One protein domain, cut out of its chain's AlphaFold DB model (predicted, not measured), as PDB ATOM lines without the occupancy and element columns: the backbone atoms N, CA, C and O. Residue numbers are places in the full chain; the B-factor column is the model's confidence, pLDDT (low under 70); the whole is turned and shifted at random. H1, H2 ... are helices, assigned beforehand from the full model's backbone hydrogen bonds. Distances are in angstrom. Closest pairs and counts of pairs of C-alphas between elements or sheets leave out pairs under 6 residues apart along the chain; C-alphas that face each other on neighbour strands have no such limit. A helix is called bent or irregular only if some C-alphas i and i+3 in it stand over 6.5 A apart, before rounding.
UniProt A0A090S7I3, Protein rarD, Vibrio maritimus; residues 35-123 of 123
ATOM      1  N   SER A  35      -0.279  53.187  30.125       92.88
ATOM      2  CA  SER A  35      -1.422  52.675  30.891       92.88
ATOM      3  C   SER A  35      -1.864  51.262  30.485       92.88
ATOM      4  O   SER A  35      -2.579  50.614  31.246       92.88
ATOM      5  N   VAL A  36      -1.456  50.780  29.308       95.12
ATOM      6  CA  VAL A  36      -1.780  49.448  28.781       95.12
ATOM      7  C   VAL A  36      -0.639  48.489  29.100       95.12
ATOM      8  O   VAL A  36       0.542  48.846  29.017       95.12
ATOM      9  N   SER A  37      -0.969  47.245  29.457       96.00
ATOM     10  CA  SER A  37       0.061  46.268  29.800       96.00
ATOM     11  C   SER A  37       0.966  45.966  28.584       96.00
ATOM     12  O   SER A  37       0.477  45.832  27.458       96.00
ATOM     13  N   PRO A  38       2.298  45.822  28.762       94.69
ATOM     14  CA  PRO A  38       3.205  45.480  27.661       94.69
ATOM     15  C   PRO A  38       2.814  44.199  26.916       94.69
ATOM     16  O   PRO A  38       3.015  44.095  25.704       94.69
ATOM     17  N   LEU A  39       2.233  43.234  27.639       95.94
ATOM     18  CA  LEU A  39       1.755  41.983  27.067       95.94
ATOM     19  C   LEU A  39       0.564  42.215  26.131       95.94
ATOM     20  O   LEU A  39       0.582  41.699  25.020       95.94
ATOM     21  N   GLU A  40      -0.418  43.032  26.522       96.25
ATOM     22  CA  GLU A  40      -1.552  43.385  25.655       96.25
ATOM     23  C   GLU A  40      -1.099  44.109  24.384       96.25
ATOM     24  O   GLU A  40      -1.536  43.758  23.284       96.25
ATOM     25  N   ILE A  41      -0.170  45.067  24.505       95.69
ATOM     26  CA  ILE A  41       0.406  45.775  23.349       95.69
ATOM     27  C   ILE A  41       1.051  44.771  22.382       95.69
ATOM     28  O   ILE A  41       0.813  44.818  21.168       95.69
ATOM     29  N   LEU A  42       1.851  43.838  22.908       96.44
ATOM     30  CA  LEU A  42       2.495  42.802  22.105       96.44
ATOM     31  C   LEU A  42       1.467  41.854  21.469       96.44
ATOM     32  O   LEU A  42       1.580  41.550  20.282       96.44
ATOM     33  N   SER A  43       0.445  41.428  22.211       96.50
ATOM     34  CA  SER A  43      -0.629  40.568  21.707       96.50
ATOM     35  C   SER A  43      -1.369  41.213  20.540       96.50
ATOM     36  O   SER A  43      -1.508  40.586  19.488       96.50
ATOM     37  N   HIS A  44      -1.771  42.482  20.663       96.00
ATOM     38  CA  HIS A  44      -2.397  43.219  19.563       96.00
ATOM     39  C   HIS A  44      -1.484  43.297  18.342       96.00
ATOM     40  O   HIS A  44      -1.927  43.069  17.214       96.00
ATOM     41  N   ARG A  45      -0.191  43.558  18.551       94.00
ATOM     42  CA  ARG A  45       0.782  43.591  17.461       94.00
ATOM     43  C   ARG A  45       0.894  42.250  16.736       94.00
ATOM     44  O   ARG A  45       0.963  42.240  15.505       94.00
ATOM     45  N   VAL A  46       0.911  41.136  17.467       96.38
ATOM     46  CA  VAL A  46       0.962  39.789  16.881       96.38
ATOM     47  C   VAL A  46      -0.319  39.494  16.102       96.38
ATOM     48  O   VAL A  46      -0.230  39.047  14.962       96.38
ATOM     49  N   ILE A  47      -1.492  39.806  16.662       97.75
ATOM     50  CA  ILE A  47      -2.790  39.583  16.007       97.75
ATOM     51  C   ILE A  47      -2.871  40.361  14.689       97.75
ATOM     52  O   ILE A  47      -3.160  39.776  13.646       97.75
ATOM     53  N   TRP A  48      -2.554  41.659  14.699       97.31
ATOM     54  CA  TRP A  48      -2.608  42.476  13.485       97.31
ATOM     55  C   TRP A  48      -1.550  42.083  12.452       97.31
ATOM     56  O   TRP A  48      -1.840  42.075  11.256       97.31
ATOM     57  N   SER A  49      -0.352  41.687  12.895       95.81
ATOM     58  CA  SER A  49       0.674  41.153  11.990       95.81
ATOM     59  C   SER A  49       0.213  39.849  11.344       95.81
ATOM     60  O   SER A  49       0.383  39.674  10.141       95.81
ATOM     61  N   PHE A  50      -0.408  38.952  12.116       96.38
ATOM     62  CA  PHE A  50      -0.972  37.710  11.598       96.38
ATOM     63  C   PHE A  50      -2.044  37.994  10.544       96.38
ATOM     64  O   PHE A  50      -1.928  37.493   9.430       96.38
ATOM     65  N   VAL A  51      -3.018  38.861  10.846       97.75
ATOM     66  CA  VAL A  51      -4.080  39.243   9.899       97.75
ATOM     67  C   VAL A  51      -3.487  39.810   8.606       97.75
ATOM     68  O   VAL A  51      -3.809  39.323   7.521       97.75
ATOM     69  N   LEU A  52      -2.577  40.785   8.703       97.38
ATOM     70  CA  LEU A  52      -1.933  41.391   7.535       97.38
ATOM     71  C   LEU A  52      -1.173  40.349   6.701       97.38
ATOM     72  O   LEU A  52      -1.332  40.288   5.482       97.38
ATOM     73  N   LEU A  53      -0.368  39.504   7.347       95.56
ATOM     74  CA  LEU A  53       0.409  38.473   6.661       95.56
ATOM     75  C   LEU A  53      -0.488  37.414   6.020       95.56
ATOM     76  O   LEU A  53      -0.208  36.992   4.900       95.56
ATOM     77  N   THR A  54      -1.580  37.008   6.670       95.94
ATOM     78  CA  THR A  54      -2.569  36.093   6.091       95.94
ATOM     79  C   THR A  54      -3.191  36.678   4.828       95.94
ATOM     80  O   THR A  54      -3.278  35.979   3.818       95.94
ATOM     81  N   VAL A  55      -3.560  37.961   4.846       97.06
ATOM     82  CA  VAL A  55      -4.096  38.664   3.672       97.06
ATOM     83  C   VAL A  55      -3.071  38.679   2.532       97.06
ATOM     84  O   VAL A  55      -3.384  38.275   1.411       97.06
ATOM     85  N   LEU A  56      -1.820  39.055   2.814       96.25
ATOM     86  CA  LEU A  56      -0.749  39.071   1.813       96.25
ATOM     87  C   LEU A  56      -0.451  37.674   1.245       96.25
ATOM     88  O   LEU A  56      -0.271  37.520   0.036       96.25
ATOM     89  N   LEU A  57      -0.432  36.640   2.089       95.75
ATOM     90  CA  LEU A  57      -0.240  35.251   1.663       95.75
ATOM     91  C   LEU A  57      -1.393  34.753   0.793       95.75
ATOM     92  O   LEU A  57      -1.151  34.015  -0.168       95.75
ATOM     93  N   HIS A  58      -2.622  35.165   1.114       95.19
ATOM     94  CA  HIS A  58      -3.809  34.820   0.348       95.19
ATOM     95  C   HIS A  58      -3.741  35.381  -1.071       95.19
ATOM     96  O   HIS A  58      -3.807  34.611  -2.032       95.19
ATOM     97  N   PHE A  59      -3.490  36.684  -1.214       96.94
ATOM     98  CA  PHE A  59      -3.338  37.314  -2.527       96.94
ATOM     99  C   PHE A  59      -2.082  36.845  -3.273       96.94
ATOM    100  O   PHE A  59      -2.109  36.683  -4.491       96.94
ATOM    101  N   GLY A  60      -1.005  36.530  -2.551       95.19
ATOM    102  CA  GLY A  60       0.212  35.952  -3.122       95.19
ATOM    103  C   GLY A  60       0.108  34.467  -3.494       95.19
ATOM    104  O   GLY A  60       1.060  33.927  -4.056       95.19
ATOM    105  N   ARG A  61      -1.003  33.786  -3.165       93.31
ATOM    106  CA  ARG A  61      -1.241  32.345  -3.399       93.31
ATOM    107  C   ARG A  61      -0.129  31.425  -2.862       93.31
ATOM    108  O   ARG A  61       0.118  30.349  -3.405       93.31
ATOM    109  N   ARG A  62       0.530  31.808  -1.761       92.81
ATOM    110  CA  ARG A  62       1.708  31.097  -1.204       92.81
ATOM    111  C   ARG A  62       1.380  30.026  -0.154       92.81
ATOM    112  O   ARG A  62       2.271  29.550   0.545       92.81
ATOM    113  N   TRP A  63       0.124  29.591  -0.067       93.88
ATOM    114  CA  TRP A  63      -0.352  28.626   0.938       93.88
ATOM    115  C   TRP A  63       0.351  27.266   0.911       93.88
ATOM    116  O   TRP A  63       0.507  26.646   1.962       93.88
ATOM    117  N   ARG A  64       0.824  26.811  -0.258       92.94
ATOM    118  CA  ARG A  64       1.603  25.563  -0.357       92.94
ATOM    119  C   ARG A  64       2.884  25.633   0.479       92.94
ATOM    120  O   ARG A  64       3.126  24.745   1.281       92.94
ATOM    121  N   SER A  65       3.615  26.744   0.392       91.69
ATOM    122  CA  SER A  65       4.843  26.951   1.167       91.69
ATOM    123  C   SER A  65       4.583  26.960   2.677       91.69
ATOM    124  O   SER A  65       5.348  26.367   3.434       91.69
ATOM    125  N   VAL A  66       3.473  27.567   3.117       94.19
ATOM    126  CA  VAL A  66       3.057  27.540   4.530       94.19
ATOM    127  C   VAL A  66       2.805  26.102   4.982       94.19
ATOM    128  O   VAL A  66       3.333  25.675   6.006       94.19
ATOM    129  N   ARG A  67       2.055  25.326   4.192       94.12
ATOM    130  CA  ARG A  67       1.769  23.917   4.482       94.12
ATOM    131  C   ARG A  67       3.048  23.076   4.568       94.12
ATOM    132  O   ARG A  67       3.192  22.297   5.508       94.12
ATOM    133  N   ASP A  68       3.989  23.262   3.647       94.06
ATOM    134  CA  ASP A  68       5.262  22.528   3.636       94.06
ATOM    135  C   ASP A  68       6.098  22.794   4.898       94.06
ATOM    136  O   ASP A  68       6.762  21.900   5.428       94.06
ATOM    137  N   VAL A  69       6.060  24.029   5.405       94.25
ATOM    138  CA  VAL A  69       6.727  24.403   6.657       94.25
ATOM    139  C   VAL A  69       6.026  23.769   7.858       94.25
ATOM    140  O   VAL A  69       6.712  23.188   8.697       94.25
ATOM    141  N   LEU A  70       4.690  23.803   7.908       94.69
ATOM    142  CA  LEU A  70       3.902  23.206   8.994       94.69
ATOM    143  C   LEU A  70       4.120  21.690   9.126       94.69
ATOM    144  O   LEU A  70       4.129  21.167  10.238       94.69
ATOM    145  N   HIS A  71       4.347  20.979   8.018       95.81
ATOM    146  CA  HIS A  71       4.659  19.544   8.051       95.81
ATOM    147  C   HIS A  71       6.104  19.234   8.485       95.81
ATOM    148  O   HIS A  71       6.413  18.098   8.849       95.81
ATOM    149  N   SER A  72       7.006  20.219   8.482       96.38
ATOM    150  CA  SER A  72       8.402  20.022   8.868       96.38
ATOM    151  C   SER A  72       8.623  20.348  10.345       96.38
ATOM    152  O   SER A  72       8.831  21.504  10.717       96.38
ATOM    153  N   LYS A  73       8.685  19.311  11.194       94.19
ATOM    154  CA  LYS A  73       8.957  19.456  12.640       94.19
ATOM    155  C   LYS A  73      10.219  20.276  12.930       94.19
ATOM    156  O   LYS A  73      10.212  21.113  13.824       94.19
ATOM    157  N   LYS A  74      11.285  20.078  12.142       95.81
ATOM    158  CA  LYS A  74      12.550  20.818  12.287       95.81
ATOM    159  C   LYS A  74      12.373  22.313  12.007       95.81
ATOM    160  O   LYS A  74      12.797  23.131  12.816       95.81
ATOM    161  N   LYS A  75      11.724  22.677  10.892       95.38
ATOM    162  CA  LYS A  75      11.461  24.090  10.557       95.38
ATOM    163  C   LYS A  75      10.543  24.736  11.587       95.38
ATOM    164  O   LYS A  75      10.811  25.859  12.002       95.38
ATOM    165  N   MET A  76       9.518  24.015  12.042       96.88
ATOM    166  CA  MET A  76       8.640  24.515  13.094       96.88
ATOM    167  C   MET A  76       9.361  24.719  14.423       96.88
ATOM    168  O   MET A  76       9.131  25.734  15.067       96.88
ATOM    169  N   GLY A  77      10.272  23.817  14.797       97.25
ATOM    170  CA  GLY A  77      11.124  23.995  15.971       97.25
ATOM    171  C   GLY A  77      11.903  25.309  15.910       97.25
ATOM    172  O   GLY A  77      11.832  26.102  16.842       97.25
ATOM    173  N   TYR A  78      12.562  25.596  14.781       96.69
ATOM    174  CA  TYR A  78      13.258  26.875  14.608       96.69
ATOM    175  C   TYR A  78      12.314  28.075  14.675       96.69
ATOM    176  O   TYR A  78      12.637  29.040  15.354       96.69
ATOM    177  N   LEU A  79      11.155  28.016  14.014       96.25
ATOM    178  CA  LEU A  79      10.197  29.122  14.000       96.25
ATOM    179  C   LEU A  79       9.595  29.408  15.375       96.25
ATOM    180  O   LEU A  79       9.426  30.570  15.723       96.25
ATOM    181  N   VAL A  80       9.287  28.378  16.166       96.62
ATOM    182  CA  VAL A  80       8.788  28.564  17.535       96.62
ATOM    183  C   VAL A  80       9.874  29.187  18.402       96.62
ATOM    184  O   VAL A  80       9.615  30.182  19.074       96.62
ATOM    185  N   THR A  81      11.100  28.663  18.347       97.56
ATOM    186  CA  THR A  81      12.217  29.209  19.126       97.56
ATOM    187  C   THR A  81      12.500  30.663  18.757       97.56
ATOM    188  O   THR A  81      12.602  31.506  19.644       97.56
ATOM    189  N   THR A  82      12.577  30.999  17.467       96.44
ATOM    190  CA  THR A  82      12.821  32.383  17.040       96.44
ATOM    191  C   THR A  82      11.647  33.298  17.374       96.44
ATOM    192  O   THR A  82      11.877  34.419  17.819       96.44
ATOM    193  N   ALA A  83      10.400  32.834  17.240       96.00
ATOM    194  CA  ALA A  83       9.221  33.606  17.625       96.00
ATOM    195  C   ALA A  83       9.196  33.908  19.129       96.00
ATOM    196  O   ALA A  83       8.893  35.036  19.508       96.00
ATOM    197  N   LEU A  84       9.560  32.943  19.980       97.31
ATOM    198  CA  LEU A  84       9.677  33.153  21.424       97.31
ATOM    199  C   LEU A  84      10.791  34.146  21.755       97.31
ATOM    200  O   LEU A  84      10.551  35.090  22.499       97.31
ATOM    201  N   LEU A  85      11.983  33.985  21.171       96.44
ATOM    202  CA  LEU A  85      13.107  34.898  21.401       96.44
ATOM    203  C   LEU A  85      12.772  36.334  20.981       96.44
ATOM    204  O   LEU A  85      12.993  37.272  21.745       96.44
ATOM    205  N   VAL A  86      12.193  36.510  19.790       95.38
ATOM    206  CA  VAL A  86      11.780  37.827  19.284       95.38
ATOM    207  C   VAL A  86      10.617  38.392  20.105       95.38
ATOM    208  O   VAL A  86      10.603  39.586  20.393       95.38
ATOM    209  N   GLY A  87       9.663  37.555  20.516       96.69
ATOM    210  CA  GLY A  87       8.545  37.954  21.368       96.69
ATOM    211  C   GLY A  87       9.006  38.438  22.742       96.69
ATOM    212  O   GLY A  87       8.610  39.517  23.173       96.69
ATOM    213  N   ILE A  88       9.902  37.691  23.392       96.69
ATOM    214  CA  ILE A  88      10.516  38.071  24.671       96.69
ATOM    215  C   ILE A  88      11.320  39.362  24.509       96.69
ATOM    216  O   ILE A  88      11.177  40.271  25.323       96.69
ATOM    217  N   ASN A  89      12.117  39.485  23.443       95.06
ATOM    218  CA  ASN A  89      12.866  40.709  23.165       95.06
ATOM    219  C   ASN A  89      11.940  41.932  23.055       95.06
ATOM    220  O   ASN A  89      12.184  42.948  23.703       95.06
ATOM    221  N   TRP A  90      10.846  41.816  22.297       95.62
ATOM    222  CA  TRP A  90       9.862  42.891  22.173       95.62
ATOM    223  C   TRP A  90       9.147  43.202  23.483       95.62
ATOM    224  O   TRP A  90       8.922  44.373  23.782       95.62
ATOM    225  N   LEU A  91       8.807  42.179  24.267       96.25
ATOM    226  CA  LEU A  91       8.172  42.361  25.566       96.25
ATOM    227  C   LEU A  91       9.078  43.150  26.516       96.25
ATOM    228  O   LEU A  91       8.628  44.125  27.111       96.25
ATOM    229  N   ILE A  92      10.356  42.766  26.605       95.44
ATOM    230  CA  ILE A  92      11.363  43.463  27.416       95.44
ATOM    231  C   ILE A  92      11.521  44.907  26.940       95.44
ATOM    232  O   ILE A  92      11.563  45.814  27.766       95.44
ATOM    233  N   PHE A  93      11.555  45.143  25.627       94.44
ATOM    234  CA  PHE A  93      11.669  46.491  25.077       94.44
ATOM    235  C   PHE A  93      10.482  47.389  25.452       94.44
ATOM    236  O   PHE A  93      10.685  48.486  25.968       94.44
ATOM    237  N   ILE A  94       9.246  46.924  25.230       94.56
ATOM    238  CA  ILE A  94       8.032  47.691  25.561       94.56
ATOM    239  C   ILE A  94       7.974  47.947  27.071       94.56
ATOM    240  O   ILE A  94       7.705  49.068  27.503       94.56
ATOM    241  N   TRP A  95       8.278  46.926  27.875       95.62
ATOM    242  CA  TRP A  95       8.353  47.058  29.325       95.62
ATOM    243  C   TRP A  95       9.394  48.098  29.753       95.62
ATOM    244  O   TRP A  95       9.068  48.977  30.548       95.62
ATOM    245  N   ALA A  96      10.605  48.060  29.193       94.62
ATOM    246  CA  ALA A  96      11.679  48.989  29.534       94.62
ATOM    247  C   ALA A  96      11.305  50.441  29.201       94.62
ATOM    248  O   ALA A  96      11.522  51.336  30.015       94.62
ATOM    249  N   VAL A  97      10.673  50.685  28.048       93.12
ATOM    250  CA  VAL A  97      10.162  52.018  27.684       93.12
ATOM    251  C   VAL A  97       9.110  52.500  28.693       93.12
ATOM    252  O   VAL A  97       9.184  53.631  29.196       93.12
ATOM    253  N   ASN A  98       8.158  51.636  29.056       91.44
ATOM    254  CA  ASN A  98       7.110  51.974  30.021       91.44
ATOM    255  C   ASN A  98       7.691  52.244  31.419       91.44
ATOM    256  O   ASN A  98       7.309  53.236  32.043       91.44
ATOM    257  N   ALA A  99       8.687  51.463  31.844       92.69
ATOM    258  CA  ALA A  99       9.386  51.574  33.125       92.69
ATOM    259  C   ALA A  99      10.461  52.685  33.190       92.69
ATOM    260  O   ALA A  99      11.165  52.787  34.185       92.69
ATOM    261  N   ASN A 100      10.584  53.541  32.165       91.75
ATOM    262  CA  ASN A 100      11.611  54.598  32.055       91.75
ATOM    263  C   ASN A 100      13.062  54.096  31.893       91.75
ATOM    264  O   ASN A 100      13.991  54.892  31.960       91.75
ATOM    265  N   HIS A 101      13.273  52.817  31.589       93.25
ATOM    266  CA  HIS A 101      14.583  52.217  31.298       93.25
ATOM    267  C   HIS A 101      14.906  52.243  29.790       93.25
ATOM    268  O   HIS A 101      15.510  51.326  29.231       93.25
ATOM    269  N   MET A 102      14.473  53.293  29.083       89.62
ATOM    270  CA  MET A 102      14.672  53.415  27.632       89.62
ATOM    271  C   MET A 102      16.157  53.536  27.258       89.62
ATOM    272  O   MET A 102      16.571  53.027  26.213       89.62
ATOM    273  N   LEU A 103      16.961  54.183  28.109       89.88
ATOM    274  CA  LEU A 103      18.403  54.297  27.900       89.88
ATOM    275  C   LEU A 103      19.073  52.919  27.976       89.88
ATOM    276  O   LEU A 103      19.821  52.564  27.068       89.88
ATOM    277  N   ASP A 104      18.728  52.116  28.983       90.38
ATOM    278  CA  ASP A 104      19.265  50.761  29.161       90.38
ATOM    279  C   ASP A 104      18.901  49.855  27.982       90.38
ATOM    280  O   ASP A 104      19.752  49.152  27.436       90.38
ATOM    281  N   ALA A 105      17.646  49.925  27.524       89.94
ATOM    282  CA  ALA A 105      17.207  49.208  26.331       89.94
ATOM    283  C   ALA A 105      18.017  49.619  25.089       89.94
ATOM    284  O   ALA A 105      18.441  48.763  24.314       89.94
ATOM    285  N   SER A 106      18.272  50.920  24.915       88.12
ATOM    286  CA  SER A 106      19.050  51.446  23.787       88.12
ATOM    287  C   SER A 106      20.507  50.979  23.829       88.12
ATOM    288  O   SER A 106      21.046  50.565  22.803       88.12
ATOM    289  N   LEU A 107      21.123  50.963  25.016       89.88
ATOM    290  CA  LEU A 107      22.463  50.406  25.216       89.88
ATOM    291  C   LEU A 107      22.510  48.919  24.852       89.88
ATOM    292  O   LEU A 107      23.421  48.495  24.143       89.88
ATOM    293  N   GLY A 108      21.493  48.145  25.242       88.06
ATOM    294  CA  GLY A 108      21.343  46.754  24.812       88.06
ATOM    295  C   GLY A 108      21.346  46.602  23.286       88.06
ATOM    296  O   GLY A 108      22.057  45.752  22.748       88.06
ATOM    297  N   TYR A 109      20.628  47.467  22.561       88.38
ATOM    298  CA  TYR A 109      20.646  47.455  21.092       88.38
ATOM    299  C   TYR A 109      22.001  47.859  20.493       88.38
ATOM    300  O   TYR A 109      22.373  47.309  19.455       88.38
ATOM    301  N   TYR A 110      22.767  48.745  21.136       88.75
ATOM    302  CA  TYR A 110      24.130  49.082  20.701       88.75
ATOM    303  C   TYR A 110      25.150  47.962  20.930       88.75
ATOM    304  O   TYR A 110      26.181  47.940  20.258       88.75
ATOM    305  N   ILE A 111      24.864  47.006  21.815       91.00
ATOM    306  CA  ILE A 111      25.709  45.821  22.020       91.00
ATOM    307  C   ILE A 111      25.514  44.790  20.892       91.00
ATOM    308  O   ILE A 111      26.461  44.084  20.544       91.00
ATOM    309  N   ASN A 112      24.334  44.723  20.260       88.06
ATOM    310  CA  ASN A 112      24.031  43.721  19.224       88.06
ATOM    311  C   ASN A 112      25.061  43.655  18.074       88.06
ATOM    312  O   ASN A 112      25.471  42.546  17.729       88.06
ATOM    313  N   PRO A 113      25.533  44.774  17.480       89.81
ATOM    314  CA  PRO A 113      26.585  44.729  16.463       89.81
ATOM    315  C   PRO A 113      27.882  44.074  16.948       89.81
ATOM    316  O   PRO A 113      28.491  43.324  16.192       89.81
ATOM    317  N   LEU A 114      28.282  44.299  18.204       91.56
ATOM    318  CA  LEU A 114      29.485  43.684  18.776       91.56
ATOM    319  C   LEU A 114      29.319  42.168  18.896       91.56
ATOM    320  O   LEU A 114      30.213  41.418  18.512       91.56
ATOM    321  N   ILE A 115      28.150  41.712  19.354       90.81
ATOM    322  CA  ILE A 115      27.822  40.282  19.412       90.81
ATOM    323  C   ILE A 115      27.818  39.665  18.012       90.81
ATOM    324  O   ILE A 115      28.387  38.594  17.821       90.81
ATOM    325  N   ASN A 116      27.248  40.350  17.018       90.19
ATOM    326  CA  ASN A 116      27.258  39.879  15.632       90.19
ATOM    327  C   ASN A 116      28.684  39.738  15.081       90.19
ATOM    328  O   ASN A 116      28.971  38.751  14.410       90.19
ATOM    329  N   VAL A 117      29.580  40.687  15.383       93.06
ATOM    330  CA  VAL A 117      31.001  40.603  15.000       93.06
ATOM    331  C   VAL A 117      31.674  39.404  15.666       93.06
ATOM    332  O   VAL A 117      32.358  38.646  14.989       93.06
ATOM    333  N   ILE A 118      31.452  39.192  16.966       94.50
ATOM    334  CA  ILE A 118      32.018  38.046  17.694       94.50
ATOM    335  C   ILE A 118      31.525  36.726  17.095       94.50
ATOM    336  O   ILE A 118      32.331  35.850  16.800       94.50
ATOM    337  N   LEU A 119      30.216  36.586  16.879       91.88
ATOM    338  CA  LEU A 119      29.646  35.378  16.286       91.88
ATOM    339  C   LEU A 119      30.185  35.138  14.871       91.88
ATOM    340  O   LEU A 119      30.538  34.009  14.563       91.88
ATOM    341  N   GLY A 120      30.316  36.184  14.049       92.31
ATOM    342  CA  GLY A 120      30.902  36.079  12.709       92.31
ATOM    343  C   GLY A 120      32.409  35.796  12.683       92.31
ATOM    344  O   GLY A 120      32.930  35.445  11.634       92.31
ATOM    345  N   MET A 121      33.124  35.956  13.802       94.06
ATOM    346  CA  MET A 121      34.508  35.481  13.935       94.06
ATOM    347  C   MET A 121      34.586  34.016  14.381       94.06
ATOM    348  O   MET A 121      35.563  33.340  14.071       94.06
ATOM    349  N   LEU A 122      33.603  33.540  15.151       94.88
ATOM    350  CA  LEU A 122      33.593  32.186  15.714       94.88
ATOM    351  C   LEU A 122      33.036  31.123  14.752       94.88
ATOM    352  O   LEU A 122      33.364  29.948  14.916       94.88
ATOM    353  N   PHE A 123      32.191  31.519  13.798       87.75
ATOM    354  CA  PHE A 123      31.509  30.648  12.834       87.75
ATOM    355  C   PHE A 123      31.779  31.101  11.402       87.75
ATOM    356  O   PHE A 123      31.927  30.208  10.537       87.75
TER     357      PHE A 123
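What this domain is: This is residues 35 to 123 of the 123 residues of the protein "Protein rarD" of Vibrio maritimus (UniProt A0A090S7I3). The long helix H3 runs through the middle of a flat, open zigzag, with H1 diverging from it on one side and the bent helix H4 folding back and away on the other. H1 begins near the last part of H3 and opens from it as a V, and the short helix H2 bridges the wide end, making a loose triangular frame; residues 110 to 123, the far part of H4 with the last residue, stick out free. The printed part has 89 residues with four named helices, in the order H1, H2, H3, H4, and no named strand: its class is all helix. It is loose, with a radius of gyration of the C-alphas of 17.0 A, and spans 43 by 43 by 21 A.

Where its parts are: Find C-alpha 73 at (8.957, 19.456, 12.640); from there H3, residues 73 to 98, runs 36.9 A to C-alpha 98 at (7.110, 51.974, 30.021). Go back to C-alpha 38 at (3.205, 45.480, 27.661), where H1, residues 38 to 59, begins its 32.0 A. H2, residues 63 to 70, is 10.6 A long. H4, residues 102 to 122, was assigned as one helix by its hydrogen bonds but is bent: C-alphas 110 and 113 are 6.6 A apart. Its arms are H4a, residues 102 to 110, 12.5 A long, and H4b, residues 113 to 122, 14.4 A long, at a shallow tilt of 31 degrees.

How they stand to each other: Start at H3, the hub, which touches three other helices. Its residues 87 to 98 alone touch H1, which meets them with residues 38 to 42 alone. Look there for the closest C-alphas, those of Pro 38 and Trp 95, 5.6 A apart; the two helices run opposite ways at a steep tilt of 45 degrees. H3 and H4a form a helical hairpin, opposite ways at a steep tilt of 40 degrees, with the closest C-alphas, those of Ala 96 and Met 102, 5.7 A apart; H3 touches H4a with residues 93 to 97 alone. At the other end of H3, residues 75 to 76 alone touch H2, only at the corner and only just, with 3 pairs of C-alphas within 8 A. The closest are those of Val 69 and Lys 75, at 6.1 A, and the lines are about perpendicular at 89 degrees. H1 and H2 are close but not clearly touching, with the C-alphas of Leu 57 and Trp 63 6.7 A apart. H4b touches no helix. In H1, H2, H3, H4a and H4b every O i to N i+4 pair is within hydrogen-bond range.

The domain as a whole: The two C-alphas farthest apart are those of Arg 64 and Asn 100, at 44.7 A. The printed part has no cut, its three links are tight, and it ends at Phe 123, the chain's last residue. The mean pLDDT of the printed part is 94.2, and no printed residue is under 70.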